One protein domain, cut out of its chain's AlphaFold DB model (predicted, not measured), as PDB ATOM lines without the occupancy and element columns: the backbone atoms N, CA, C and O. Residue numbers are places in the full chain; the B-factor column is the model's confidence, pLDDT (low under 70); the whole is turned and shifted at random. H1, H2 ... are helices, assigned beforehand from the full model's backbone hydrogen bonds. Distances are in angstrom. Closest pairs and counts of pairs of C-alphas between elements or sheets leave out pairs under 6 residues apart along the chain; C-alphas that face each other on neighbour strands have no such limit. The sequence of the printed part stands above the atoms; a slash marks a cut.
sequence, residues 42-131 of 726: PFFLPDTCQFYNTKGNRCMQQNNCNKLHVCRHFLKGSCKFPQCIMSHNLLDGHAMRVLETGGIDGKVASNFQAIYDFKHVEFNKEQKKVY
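Overview. This is residues 42 to 131 of the 726 residues of an uncharacterized protein of Lamprotornis superbus (UniProt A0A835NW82). With little regular structure, the domain is one long helix, H2, running along one side of a winding mass of loops, residues 42 to 92, with the short helix H1 packed steeply on its first residues, 106 to 109. The printed part has 90 residues, with two named helices, H1 then H2, and no named strand. The class is all helix, with 34 residues in named elements. It is compact, with a radius of gyration of the C-alphas of 13.3 A, and spans 41 by 32 by 21 A.

Along the chain. H2, residues 106 to 130, runs 36.0 A from C-alpha 106 at (105.618, -222.895, 277.828) to C-alpha 130 at (133.278, -199.958, 275.756). H1 holds residues 93 to 101, beginning at C-alpha 93 (108.814, -226.280, 268.273).

Arrangement. H2 touches H1 with residues 106 to 109 alone; the closest C-alphas, of Met 96 and Gly 106, are 6.9 A apart. They run opposite ways at a steep tilt of 62 degrees. In H2 every O i to N i+4 pair is within hydrogen-bond range, in H1 4 of 5.

Size, cuts and confidence. The C-alphas farthest apart, of Asn 64 and Lys 129, are 41.6 A apart. The printed part has no cut, and the link from H1 to H2 is tight. The model's pLDDT is under 70 at residues 42 to 44, 55 to 58 and 127 to 131.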
ATOM      1  N   PRO A  42     121.959-222.884 285.779       58.97
ATOM      2  CA  PRO A  42     121.683-223.327 284.415       58.97
ATOM      3  C   PRO A  42     121.791-224.844 284.190       58.97
ATOM      4  O   PRO A  42     121.404-225.305 283.120       58.97
ATOM      5  N   PHE A  43     122.306-225.631 285.144       58.91
ATOM      6  CA  PHE A  43     122.358-227.096 285.050       58.91
ATOM      7  C   PHE A  43     120.965-227.755 285.069       58.91
ATOM      8  O   PHE A  43     120.826-228.900 284.648       58.91
ATOM      9  N   PHE A  44     119.927-227.040 285.517       64.94
ATOM     10  CA  PHE A  44     118.539-227.509 285.435       64.94
ATOM     11  C   PHE A  44     117.905-227.323 284.038       64.94
ATOM     12  O   PHE A  44     116.820-227.849 283.799       64.94
ATOM     13  N   LEU A  45     118.555-226.613 283.103       74.75
ATOM     14  CA  LEU A  45     118.113-226.536 281.704       74.75
ATOM     15  C   LEU A  45     118.667-227.720 280.883       74.75
ATOM     16  O   LEU A  45     119.828-228.092 281.064       74.75
ATOM     17  N   PRO A  46     117.905-228.275 279.920       80.88
ATOM     18  CA  PRO A  46     118.422-229.284 278.998       80.88
ATOM     19  C   PRO A  46     119.636-228.787 278.195       80.88
ATOM     20  O   PRO A  46     119.618-227.696 277.625       80.88
ATOM     21  N   ASP A  47     120.682-229.614 278.099       80.69
ATOM     22  CA  ASP A  47     121.910-229.303 277.349       80.69
ATOM     23  C   ASP A  47     121.645-228.796 275.915       80.69
ATOM     24  O   ASP A  47     120.867-229.378 275.148       80.69
ATOM     25  N   THR A  48     122.412-227.792 275.484       86.94
ATOM     26  CA  THR A  48     122.479-227.385 274.072       86.94
ATOM     27  C   THR A  48     123.173-228.432 273.208       86.94
ATOM     28  O   THR A  48     124.240-228.932 273.570       86.94
ATOM     29  N   CYS A  49     122.651-228.685 272.009       83.62
ATOM     30  CA  CYS A  49     123.290-229.571 271.040       83.62
ATOM     31  C   CYS A  49     124.645-229.000 270.589       83.62
ATOM     32  O   CYS A  49     124.724-227.907 270.013       83.62
ATOM     33  N   GLN A  50     125.718-229.763 270.814       80.75
ATOM     34  CA  GLN A  50     127.077-229.388 270.418       80.75
ATOM     35  C   GLN A  50     127.234-229.319 268.891       80.75
ATOM     36  O   GLN A  50     127.861-228.388 268.389       80.75
ATOM     37  N   PHE A  51     126.629-230.251 268.146       79.12
ATOM     38  CA  PHE A  51     126.682-230.281 266.677       79.12
ATOM     39  C   PHE A  51     125.949-229.099 266.027       79.12
ATOM     40  O   PHE A  51     126.394-228.592 265.001       79.12
ATOM     41  N   TYR A  52     124.868-228.619 266.651       82.31
ATOM     42  CA  TYR A  52     124.208-227.370 266.263       82.31
ATOM     43  C   TYR A  52     125.123-226.160 266.520       82.31
ATOM     44  O   TYR A  52     125.365-225.364 265.621       82.31
ATOM     45  N   ASN A  53     125.715-226.082 267.718       80.88
ATOM     46  CA  ASN A  53     126.596-224.990 268.161       80.88
ATOM     47  C   ASN A  53     128.042-225.042 267.600       80.88
ATOM     48  O   ASN A  53     128.940-224.395 268.147       80.88
ATOM     49  N   THR A  54     128.292-225.798 266.527       74.94
ATOM     50  CA  THR A  54     129.613-225.946 265.886       74.94
ATOM     51  C   THR A  54     129.584-225.389 264.458       74.94
ATOM     52  O   THR A  54     128.546-225.410 263.796       74.94
ATOM     53  N   LYS A  55     130.727-224.884 263.962       53.28
ATOM     54  CA  LYS A  55     130.872-224.366 262.586       53.28
ATOM     55  C   LYS A  55     130.421-225.422 261.566       53.28
ATOM     56  O   LYS A  55     131.136-226.394 261.341       53.28
ATOM     57  N   GLY A  56     129.253-225.216 260.962       60.81
ATOM     58  CA  GLY A  56     128.627-226.163 260.032       60.81
ATOM     59  C   GLY A  56     127.111-226.309 260.212       60.81
ATOM     60  O   GLY A  56     126.453-226.792 259.292       60.81
ATOM     61  N   ASN A  57     126.570-225.857 261.354       59.94
ATOM     62  CA  ASN A  57     125.140-225.639 261.627       59.94
ATOM     63  C   ASN A  57     124.226-226.862 261.375       59.94
ATOM     64  O   ASN A  57     123.035-226.703 261.110       59.94
ATOM     65  N   ARG A  58     124.757-228.092 261.431       66.25
ATOM     66  CA  ARG A  58     124.023-229.315 261.062       66.25
ATOM     67  C   ARG A  58     124.082-230.381 262.150       66.25
ATOM     68  O   ARG A  58     124.986-231.207 262.205       66.25
ATOM     69  N   CYS A  59     123.042-230.395 262.981       80.12
ATOM     70  CA  CYS A  59     122.676-231.564 263.772       80.12
ATOM     71  C   CYS A  59     122.025-232.611 262.851       80.12
ATOM     72  O   CYS A  59     120.939-232.372 262.322       80.12
ATOM     73  N   MET A  60     122.659-233.775 262.668       76.44
ATOM     74  CA  MET A  60     122.131-234.839 261.795       76.44
ATOM     75  C   MET A  60     120.833-235.476 262.317       76.44
ATOM     76  O   MET A  60     120.095-236.065 261.540       76.44
ATOM     77  N   GLN A  61     120.521-235.324 263.609       76.12
ATOM     78  CA  GLN A  61     119.257-235.793 264.188       76.12
ATOM     79  C   GLN A  61     118.085-234.828 263.942       76.12
ATOM     80  O   GLN A  61     116.940-235.241 264.098       76.12
ATOM     81  N   GLN A  62     118.347-233.563 263.572       75.81
ATOM     82  CA  GLN A  62     117.331-232.518 263.374       75.81
ATOM     83  C   GLN A  62     116.252-232.544 264.482       75.81
ATOM     84  O   GLN A  62     116.587-232.565 265.668       75.81
ATOM     85  N   ASN A  63     114.973-232.614 264.104       73.62
ATOM     86  CA  ASN A  63     113.830-232.638 265.012       73.62
ATOM     87  C   ASN A  63     113.785-233.868 265.939       73.62
ATOM     88  O   ASN A  63     112.970-233.875 266.851       73.62
ATOM     89  N   ASN A  64     114.648-234.876 265.781       77.81
ATOM     90  CA  ASN A  64     114.751-236.027 266.690       77.81
ATOM     91  C   ASN A  64     115.858-235.871 267.756       77.81
ATOM     92  O   ASN A  64     116.092-236.791 268.536       77.81
ATOM     93  N   CYS A  65     116.561-234.733 267.810       84.44
ATOM     94  CA  CYS A  65     117.597-234.497 268.821       84.44
ATOM     95  C   CYS A  65     116.992-234.180 270.205       84.44
ATOM     96  O   CYS A  65     116.143-233.299 270.330       84.44
ATOM     97  N   ASN A  66     117.475-234.828 271.269       84.62
ATOM     98  CA  ASN A  66     117.041-234.591 272.657       84.62
ATOM     99  C   ASN A  66     117.835-233.466 273.363       84.62
ATOM    100  O   ASN A  66     118.100-233.529 274.565       84.62
ATOM    101  N   LYS A  67     118.275-232.463 272.594       87.62
ATOM    102  CA  LYS A  67     119.164-231.368 273.017       87.62
ATOM    103  C   LYS A  67     118.718-230.056 272.369       87.62
ATOM    104  O   LYS A  67     118.251-230.063 271.227       87.62
ATOM    105  N   LEU A  68     118.880-228.927 273.062       88.94
ATOM    106  CA  LEU A  68     118.395-227.626 272.578       88.94
ATOM    107  C   LEU A  68     119.167-227.156 271.338       88.94
ATOM    108  O   LEU A  68     120.400-227.082 271.343       88.94
ATOM    109  N   HIS A  69     118.442-226.773 270.287       90.81
ATOM    110  CA  HIS A  69     118.979-226.150 269.068       90.81
ATOM    111  C   HIS A  69     119.053-224.623 269.198       90.81
ATOM    112  O   HIS A  69     118.648-223.878 268.314       90.81
ATOM    113  N   VAL A  70     119.591-224.165 270.332       89.56
ATOM    114  CA  VAL A  70     119.688-222.752 270.715       89.56
ATOM    115  C   VAL A  70     121.154-222.384 270.960       89.56
ATOM    116  O   VAL A  70     121.986-223.226 271.316       89.56
ATOM    117  N   CYS A  71     121.482-221.112 270.745       88.81
ATOM    118  CA  CYS A  71     122.799-220.531 270.961       88.81
ATOM    119  C   CYS A  71     123.264-220.698 272.418       88.81
ATOM    120  O   CYS A  71     122.769-220.038 273.336       88.81
ATOM    121  N   ARG A  72     124.307-221.506 272.639       87.19
ATOM    122  CA  ARG A  72     124.903-221.737 273.970       87.19
ATOM    123  C   ARG A  72     125.432-220.468 274.648       87.19
ATOM    124  O   ARG A  72     125.629-220.457 275.858       87.19
ATOM    125  N   HIS A  73     125.710-219.416 273.875       85.69
ATOM    126  CA  HIS A  73     126.165-218.126 274.396       85.69
ATOM    127  C   HIS A  73     124.992-217.206 274.769       85.69
ATOM    128  O   HIS A  73     125.144-216.373 275.657       85.69
ATOM    129  N   PHE A  74     123.818-217.374 274.152       87.38
ATOM    130  CA  PHE A  74     122.590-216.653 274.507       87.38
ATOM    131  C   PHE A  74     122.058-217.117 275.868       87.38
ATOM    132  O   PHE A  74     121.928-216.309 276.782       87.38
ATOM    133  N   LEU A  75     121.930-218.437 276.059       83.44
ATOM    134  CA  LEU A  75     121.542-219.049 277.341       83.44
ATOM    135  C   LEU A  75     122.549-218.778 278.478       83.44
ATOM    136  O   LEU A  75     122.211-218.867 279.657       83.44
ATOM    137  N   LYS A  76     123.789-218.403 278.135       78.94
ATOM    138  CA  LYS A  76     124.827-217.940 279.072       78.94
ATOM    139  C   LYS A  76     124.952-216.409 279.151       78.94
ATOM    140  O   LYS A  76     125.980-215.924 279.616       78.94
ATOM    141  N   GLY A  77     123.977-215.644 278.647       81.69
ATOM    142  CA  GLY A  77     123.945-214.173 278.716       81.69
ATOM    143  C   GLY A  77     125.161-213.458 278.108       81.69
ATOM    144  O   GLY A  77     125.476-212.345 278.508       81.69
ATOM    145  N   SER A  78     125.886-214.108 277.192       82.75
ATOM    146  CA  SER A  78     127.224-213.703 276.728       82.75
ATOM    147  C   SER A  78     127.387-213.746 275.198       82.75
ATOM    148  O   SER A  78     128.505-213.723 274.674       82.75
ATOM    149  N   CYS A  79     126.279-213.786 274.449       86.31
ATOM    150  CA  CYS A  79     126.295-213.740 272.987       86.31
ATOM    151  C   CYS A  79     126.676-212.337 272.477       86.31
ATOM    152  O   CYS A  79     125.897-211.390 272.569       86.31
ATOM    153  N   LYS A  80     127.883-212.213 271.907       86.62
ATOM    154  CA  LYS A  80     128.458-210.953 271.384       86.62
ATOM    155  C   LYS A  80     127.932-210.528 270.004       86.62
ATOM    156  O   LYS A  80     128.482-209.613 269.400       86.62
ATOM    157  N   PHE A  81     126.943-211.238 269.468       82.88
ATOM    158  CA  PHE A  81     126.416-211.016 268.125       82.88
ATOM    159  C   PHE A  81     124.977-210.504 268.237       82.88
ATOM    160  O   PHE A  81     124.122-211.271 268.683       82.88
ATOM    161  N   PRO A  82     124.687-209.244 267.855       80.88
ATOM    162  CA  PRO A  82     123.316-208.729 267.814       80.88
ATOM    163  C   PRO A  82     122.441-209.498 266.818       80.88
ATOM    164  O   PRO A  82     121.292-209.791 267.114       80.88
ATOM    165  N   GLN A  83     123.020-209.873 265.673       80.94
ATOM    166  CA  GLN A  83     122.443-210.803 264.704       80.94
ATOM    167  C   GLN A  83     123.254-212.101 264.766       80.94
ATOM    168  O   GLN A  83     124.360-212.178 264.227       80.94
ATOM    169  N   CYS A  84     122.767-213.094 265.514       84.44
ATOM    170  CA  CYS A  84     123.463-214.366 265.689       84.44
ATOM    171  C   CYS A  84     123.045-215.383 264.617       84.44
ATOM    172  O   CYS A  84     121.873-215.496 264.283       84.44
ATOM    173  N   ILE A  85     123.998-216.185 264.131       81.81
ATOM    174  CA  ILE A  85     123.740-217.283 263.176       81.81
ATOM    175  C   ILE A  85     123.122-218.542 263.820       81.81
ATOM    176  O   ILE A  85     122.957-219.560 263.152       81.81
ATOM    177  N   MET A  86     122.864-218.500 265.127       85.69
ATOM    178  CA  MET A  86     122.290-219.569 265.946       85.69
ATOM    179  C   MET A  86     120.947-219.082 266.497       85.69
ATOM    180  O   MET A  86     120.859-217.924 266.901       85.69
ATOM    181  N   SER A  87     119.940-219.957 266.584       89.00
ATOM    182  CA  SER A  87     118.635-219.606 267.163       89.00
ATOM    183  C   SER A  87     118.798-219.034 268.573       89.00
ATOM    184  O   SER A  87     119.533-219.582 269.400       89.00
ATOM    185  N   HIS A  88     118.111-217.928 268.839       92.44
ATOM    186  CA  HIS A  88     117.880-217.381 270.178       92.44
ATOM    187  C   HIS A  88     116.450-217.695 270.665       92.44
ATOM    188  O   HIS A  88     116.055-217.233 271.728       92.44
ATOM    189  N   ASN A  89     115.668-218.472 269.904       92.12
ATOM    190  CA  ASN A  89     114.273-218.767 270.210       92.12
ATOM    191  C   ASN A  89     114.144-220.083 270.998       92.12
ATOM    192  O   ASN A  89     114.329-221.165 270.448       92.12
ATOM    193  N   LEU A  90     113.808-219.991 272.284       90.69
ATOM    194  CA  LEU A  90     113.416-221.114 273.144       90.69
ATOM    195  C   LEU A  90     111.970-221.573 272.896       90.69
ATOM    196  O   LEU A  90     111.611-222.676 273.298       90.69
ATOM    197  N   LEU A  91     111.162-220.743 272.231       90.62
ATOM    198  CA  LEU A  91     109.761-221.005 271.899       90.62
ATOM    199  C   LEU A  91     109.587-221.634 270.503       90.62
ATOM    200  O   LEU A  91     108.465-221.738 270.011       90.62
ATOM    201  N   ASP A  92     110.676-222.054 269.841       89.88
ATOM    202  CA  ASP A  92     110.569-222.873 268.629       89.88
ATOM    203  C   ASP A  92     110.123-224.310 268.962       89.88
ATOM    204  O   ASP A  92     110.356-224.816 270.061       89.88
ATOM    205  N   GLY A  93     109.448-224.978 268.021       87.31
ATOM    206  CA  GLY A  93     108.814-226.280 268.273       87.31
ATOM    207  C   GLY A  93     109.780-227.425 268.610       87.31
ATOM    208  O   GLY A  93     109.350-228.449 269.141       87.31
ATOM    209  N   HIS A  94     111.082-227.275 268.336       89.50
ATOM    210  CA  HIS A  94     112.093-228.244 268.763       89.50
ATOM    211  C   HIS A  94     112.566-227.941 270.186       89.50
ATOM    212  O   HIS A  94     112.650-228.856 271.008       89.50
ATOM    213  N   ALA A  95     112.854-226.670 270.480       89.44
ATOM    214  CA  ALA A  95     113.246-226.211 271.806       89.44
ATOM    215  C   ALA A  95     112.140-226.468 272.842       89.44
ATOM    216  O   ALA A  95     112.417-227.112 273.853       89.44
ATOM    217  N   MET A  96     110.893-226.083 272.547       91.62
ATOM    218  CA  MET A  96     109.733-226.288 273.423       91.62
ATOM    219  C   MET A  96     109.568-227.744 273.845       91.62
ATOM    220  O   MET A  96     109.596-228.041 275.034       91.62
ATOM    221  N   ARG A  97     109.512-228.681 272.895       91.38
ATOM    222  CA  ARG A  97     109.354-230.106 273.216       91.38
ATOM    223  C   ARG A  97     110.523-230.652 274.053       91.38
ATOM    224  O   ARG A  97     110.327-231.526 274.896       91.38
ATOM    225  N   VAL A  98     111.752-230.168 273.841       88.81
ATOM    226  CA  VAL A  98     112.917-230.559 274.661       88.81
ATOM    227  C   VAL A  98     112.832-229.970 276.079       88.81
ATOM    228  O   VAL A  98     113.219-230.651 277.028       88.81
ATOM    229  N   LEU A  99     112.284-228.761 276.244       87.19
ATOM    230  CA  LEU A  99     111.987-228.148 277.547       87.19
ATOM    231  C   LEU A  99     110.857-228.892 278.281       87.19
ATOM    232  O   LEU A  99     111.031-229.264 279.439       87.19
ATOM    233  N   GLU A 100     109.761-229.212 277.592       86.94
ATOM    234  CA  GLU A 100     108.621-229.977 278.121       86.94
ATOM    235  C   GLU A 100     109.044-231.384 278.565       86.94
ATOM    236  O   GLU A 100     108.685-231.830 279.653       86.94
ATOM    237  N   THR A 101     109.901-232.054 277.783       83.06
ATOM    238  CA  THR A 101     110.523-233.341 278.162       83.06
ATOM    239  C   THR A 101     111.392-233.214 279.425       83.06
ATOM    240  O   THR A 101     111.576-234.189 280.153       83.06
ATOM    241  N   GLY A 102     111.921-232.018 279.704       74.69
ATOM    242  CA  GLY A 102     112.642-231.670 280.930       74.69
ATOM    243  C   GLY A 102     111.761-231.160 282.081       74.69
ATOM    244  O   GLY A 102     112.307-230.782 283.115       74.69
ATOM    245  N   GLY A 103     110.431-231.131 281.931       78.69
ATOM    246  CA  GLY A 103     109.504-230.622 282.953       78.69
ATOM    247  C   GLY A 103     109.387-229.091 283.017       78.69
ATOM    248  O   GLY A 103     109.041-228.548 284.064       78.69
ATOM    249  N   ILE A 104     109.692-228.389 281.920       81.88
ATOM    250  CA  ILE A 104     109.580-226.929 281.801       81.88
ATOM    251  C   ILE A 104     108.427-226.599 280.845       81.88
ATOM    252  O   ILE A 104     108.490-226.928 279.663       81.88
ATOM    253  N   ASP A 105     107.379-225.948 281.357       83.12
ATOM    254  CA  ASP A 105     106.205-225.558 280.564       83.12
ATOM    255  C   ASP A 105     106.448-224.308 279.687       83.12
ATOM    256  O   ASP A 105     107.420-223.568 279.860       83.12
ATOM    257  N   GLY A 106     105.533-224.038 278.747       83.50
ATOM    258  CA  GLY A 106     105.618-222.895 277.828       83.50
ATOM    259  C   GLY A 106     105.539-221.506 278.481       83.50
ATOM    260  O   GLY A 106     106.063-220.543 277.923       83.50
ATOM    261  N   LYS A 107     104.945-221.374 279.671       81.56
ATOM    262  CA  LYS A 107     104.902-220.115 280.436       81.56
ATOM    263  C   LYS A 107     106.260-219.848 281.091       81.56
ATOM    264  O   LYS A 107     106.768-218.729 281.026       81.56
ATOM    265  N   VAL A 108     106.880-220.881 281.655       81.69
ATOM    266  CA  VAL A 108     108.238-220.839 282.219       81.69
ATOM    267  C   VAL A 108     109.279-220.630 281.107       81.69
ATOM    268  O   VAL A 108     110.166-219.788 281.251       81.69
ATOM    269  N   ALA A 109     109.124-221.294 279.956       85.69
ATOM    270  CA  ALA A 109     109.948-221.066 278.766       85.69
ATOM    271  C   ALA A 109     109.822-219.631 278.219       85.69
ATOM    272  O   ALA A 109     110.832-219.012 277.882       85.69
ATOM    273  N   SER A 110     108.606-219.069 278.185       86.44
ATOM    274  CA  SER A 110     108.356-217.687 277.744       86.44
ATOM    275  C   SER A 110     109.010-216.656 278.670       86.44
ATOM    276  O   SER A 110     109.666-215.722 278.200       86.44
ATOM    277  N   ASN A 111     108.959-216.885 279.987       82.50
ATOM    278  CA  ASN A 111     109.723-216.088 280.947       82.50
ATOM    279  C   ASN A 111     111.229-216.135 280.633       82.50
ATOM    280  O   ASN A 111     111.871-215.085 280.569       82.50
ATOM    281  N   PHE A 112     111.805-217.320 280.386       82.75
ATOM    282  CA  PHE A 112     113.223-217.424 280.017       82.75
ATOM    283  C   PHE A 112     113.561-216.706 278.713       82.75
ATOM    284  O   PHE A 112     114.596-216.044 278.670       82.75
ATOM    285  N   GLN A 113     112.704-216.782 277.690       89.56
ATOM    286  CA  GLN A 113     112.891-216.047 276.440       89.56
ATOM    287  C   GLN A 113     113.073-214.548 276.717       89.56
ATOM    288  O   GLN A 113     114.132-213.994 276.421       89.56
ATOM    289  N   ALA A 114     112.114-213.924 277.409       86.00
ATOM    290  CA  ALA A 114     112.170-212.505 277.762       86.00
ATOM    291  C   ALA A 114     113.405-212.142 278.617       86.00
ATOM    292  O   ALA A 114     114.041-211.109 278.395       86.00
ATOM    293  N   ILE A 115     113.785-213.003 279.571       83.31
ATOM    294  CA  ILE A 115     114.969-212.807 280.427       83.31
ATOM    295  C   ILE A 115     116.272-212.864 279.614       83.31
ATOM    296  O   ILE A 115     117.184-212.066 279.860       83.31
ATOM    297  N   TYR A 116     116.402-213.806 278.677       85.12
ATOM    298  CA  TYR A 116     117.607-213.945 277.858       85.12
ATOM    299  C   TYR A 116     117.691-212.886 276.757       85.12
ATOM    300  O   TYR A 116     118.785-212.370 276.530       85.12
ATOM    301  N   ASP A 117     116.567-212.480 276.162       88.00
ATOM    302  CA  ASP A 117     116.509-211.356 275.220       88.00
ATOM    303  C   ASP A 117     116.921-210.045 275.898       88.00
ATOM    304  O   ASP A 117     117.794-209.338 275.392       88.00
ATOM    305  N   PHE A 118     116.400-209.753 277.098       86.31
ATOM    306  CA  PHE A 118     116.830-208.588 277.878       86.31
ATOM    307  C   PHE A 118     118.338-208.622 278.175       86.31
ATOM    308  O   PHE A 118     119.053-207.655 277.901       86.31
ATOM    309  N   LYS A 119     118.860-209.759 278.664       81.94
ATOM    310  CA  LYS A 119     120.304-209.936 278.923       81.94
ATOM    311  C   LYS A 119     121.148-209.778 277.653       81.94
ATOM    312  O   LYS A 119     122.221-209.182 277.712       81.94
ATOM    313  N   HIS A 120     120.683-210.283 276.509       87.62
ATOM    314  CA  HIS A 120     121.366-210.159 275.218       87.62
ATOM    315  C   HIS A 120     121.396-208.707 274.729       87.62
ATOM    316  O   HIS A 120     122.457-208.235 274.308       87.62
ATOM    317  N   VAL A 121     120.285-207.978 274.856       88.12
ATOM    318  CA  VAL A 121     120.189-206.551 274.524       88.12
ATOM    319  C   VAL A 121     121.126-205.715 275.400       88.12
ATOM    320  O   VAL A 121     121.938-204.963 274.854       88.12
ATOM    321  N   GLU A 122     121.091-205.865 276.728       83.94
ATOM    322  CA  GLU A 122     121.964-205.095 277.629       83.94
ATOM    323  C   GLU A 122     123.450-205.413 277.415       83.94
ATOM    324  O   GLU A 122     124.258-204.500 277.244       83.94
ATOM    325  N   PHE A 123     123.825-206.688 277.292       79.94
ATOM    326  CA  PHE A 123     125.214-207.094 277.041       79.94
ATOM    327  C   PHE A 123     125.786-206.521 275.725       79.94
ATOM    328  O   PHE A 123     126.974-206.191 275.639       79.94
ATOM    329  N   ASN A 124     124.947-206.361 274.693       81.00
ATOM    330  CA  ASN A 124     125.350-205.732 273.433       81.00
ATOM    331  C   ASN A 124     125.312-204.190 273.494       81.00
ATOM    332  O   ASN A 124     126.118-203.546 272.819       81.00
ATOM    333  N   LYS A 125     124.462-203.577 274.336       81.31
ATOM    334  CA  LYS A 125     124.545-202.139 274.671       81.31
ATOM    335  C   LYS A 125     125.844-201.811 275.411       81.31
ATOM    336  O   LYS A 125     126.501-200.834 275.063       81.31
ATOM    337  N   GLU A 126     126.249-202.624 276.390       74.38
ATOM    338  CA  GLU A 126     127.496-202.417 277.139       74.38
ATOM    339  C   GLU A 126     128.733-202.482 276.236       74.38
ATOM    340  O   GLU A 126     129.589-201.600 276.302       74.38
ATOM    341  N   GLN A 127     128.823-203.466 275.333       65.38
ATOM    342  CA  GLN A 127     129.967-203.547 274.416       65.38
ATOM    343  C   GLN A 127     130.047-202.349 273.454       65.38
ATOM    344  O   GLN A 127     131.153-201.884 273.186       65.38
ATOM    345  N   LYS A 128     128.911-201.772 273.035       62.66
ATOM    346  CA  LYS A 128     128.863-200.504 272.273       62.66
ATOM    347  C   LYS A 128     129.232-199.252 273.089       62.66
ATOM    348  O   LYS A 128     129.452-198.202 272.497       62.66
ATOM    349  N   LYS A 129     129.293-199.334 274.425       56.69
ATOM    350  CA  LYS A 129     129.832-198.265 275.293       56.69
ATOM    351  C   LYS A 129     131.336-198.421 275.543       56.69
ATOM    352  O   LYS A 129     132.023-197.425 275.727       56.69
ATOM    353  N   VAL A 130     131.845-199.657 275.558       48.22
ATOM    354  CA  VAL A 130     133.278-199.958 275.756       48.22
ATOM    355  C   VAL A 130     134.089-199.768 274.469       48.22
ATOM    356  O   VAL A 130     135.239-199.340 274.533       48.22
ATOM    357  N   TYR A 131     133.492-200.043 273.309       43.34
ATOM    358  CA  TYR A 131     134.070-199.752 272.001       43.34
ATOM    359  C   TYR A 131     133.231-198.674 271.315       43.34
ATOM    360  O   TYR A 131     132.087-198.928 270.938       43.34
TER     361      TYR A 131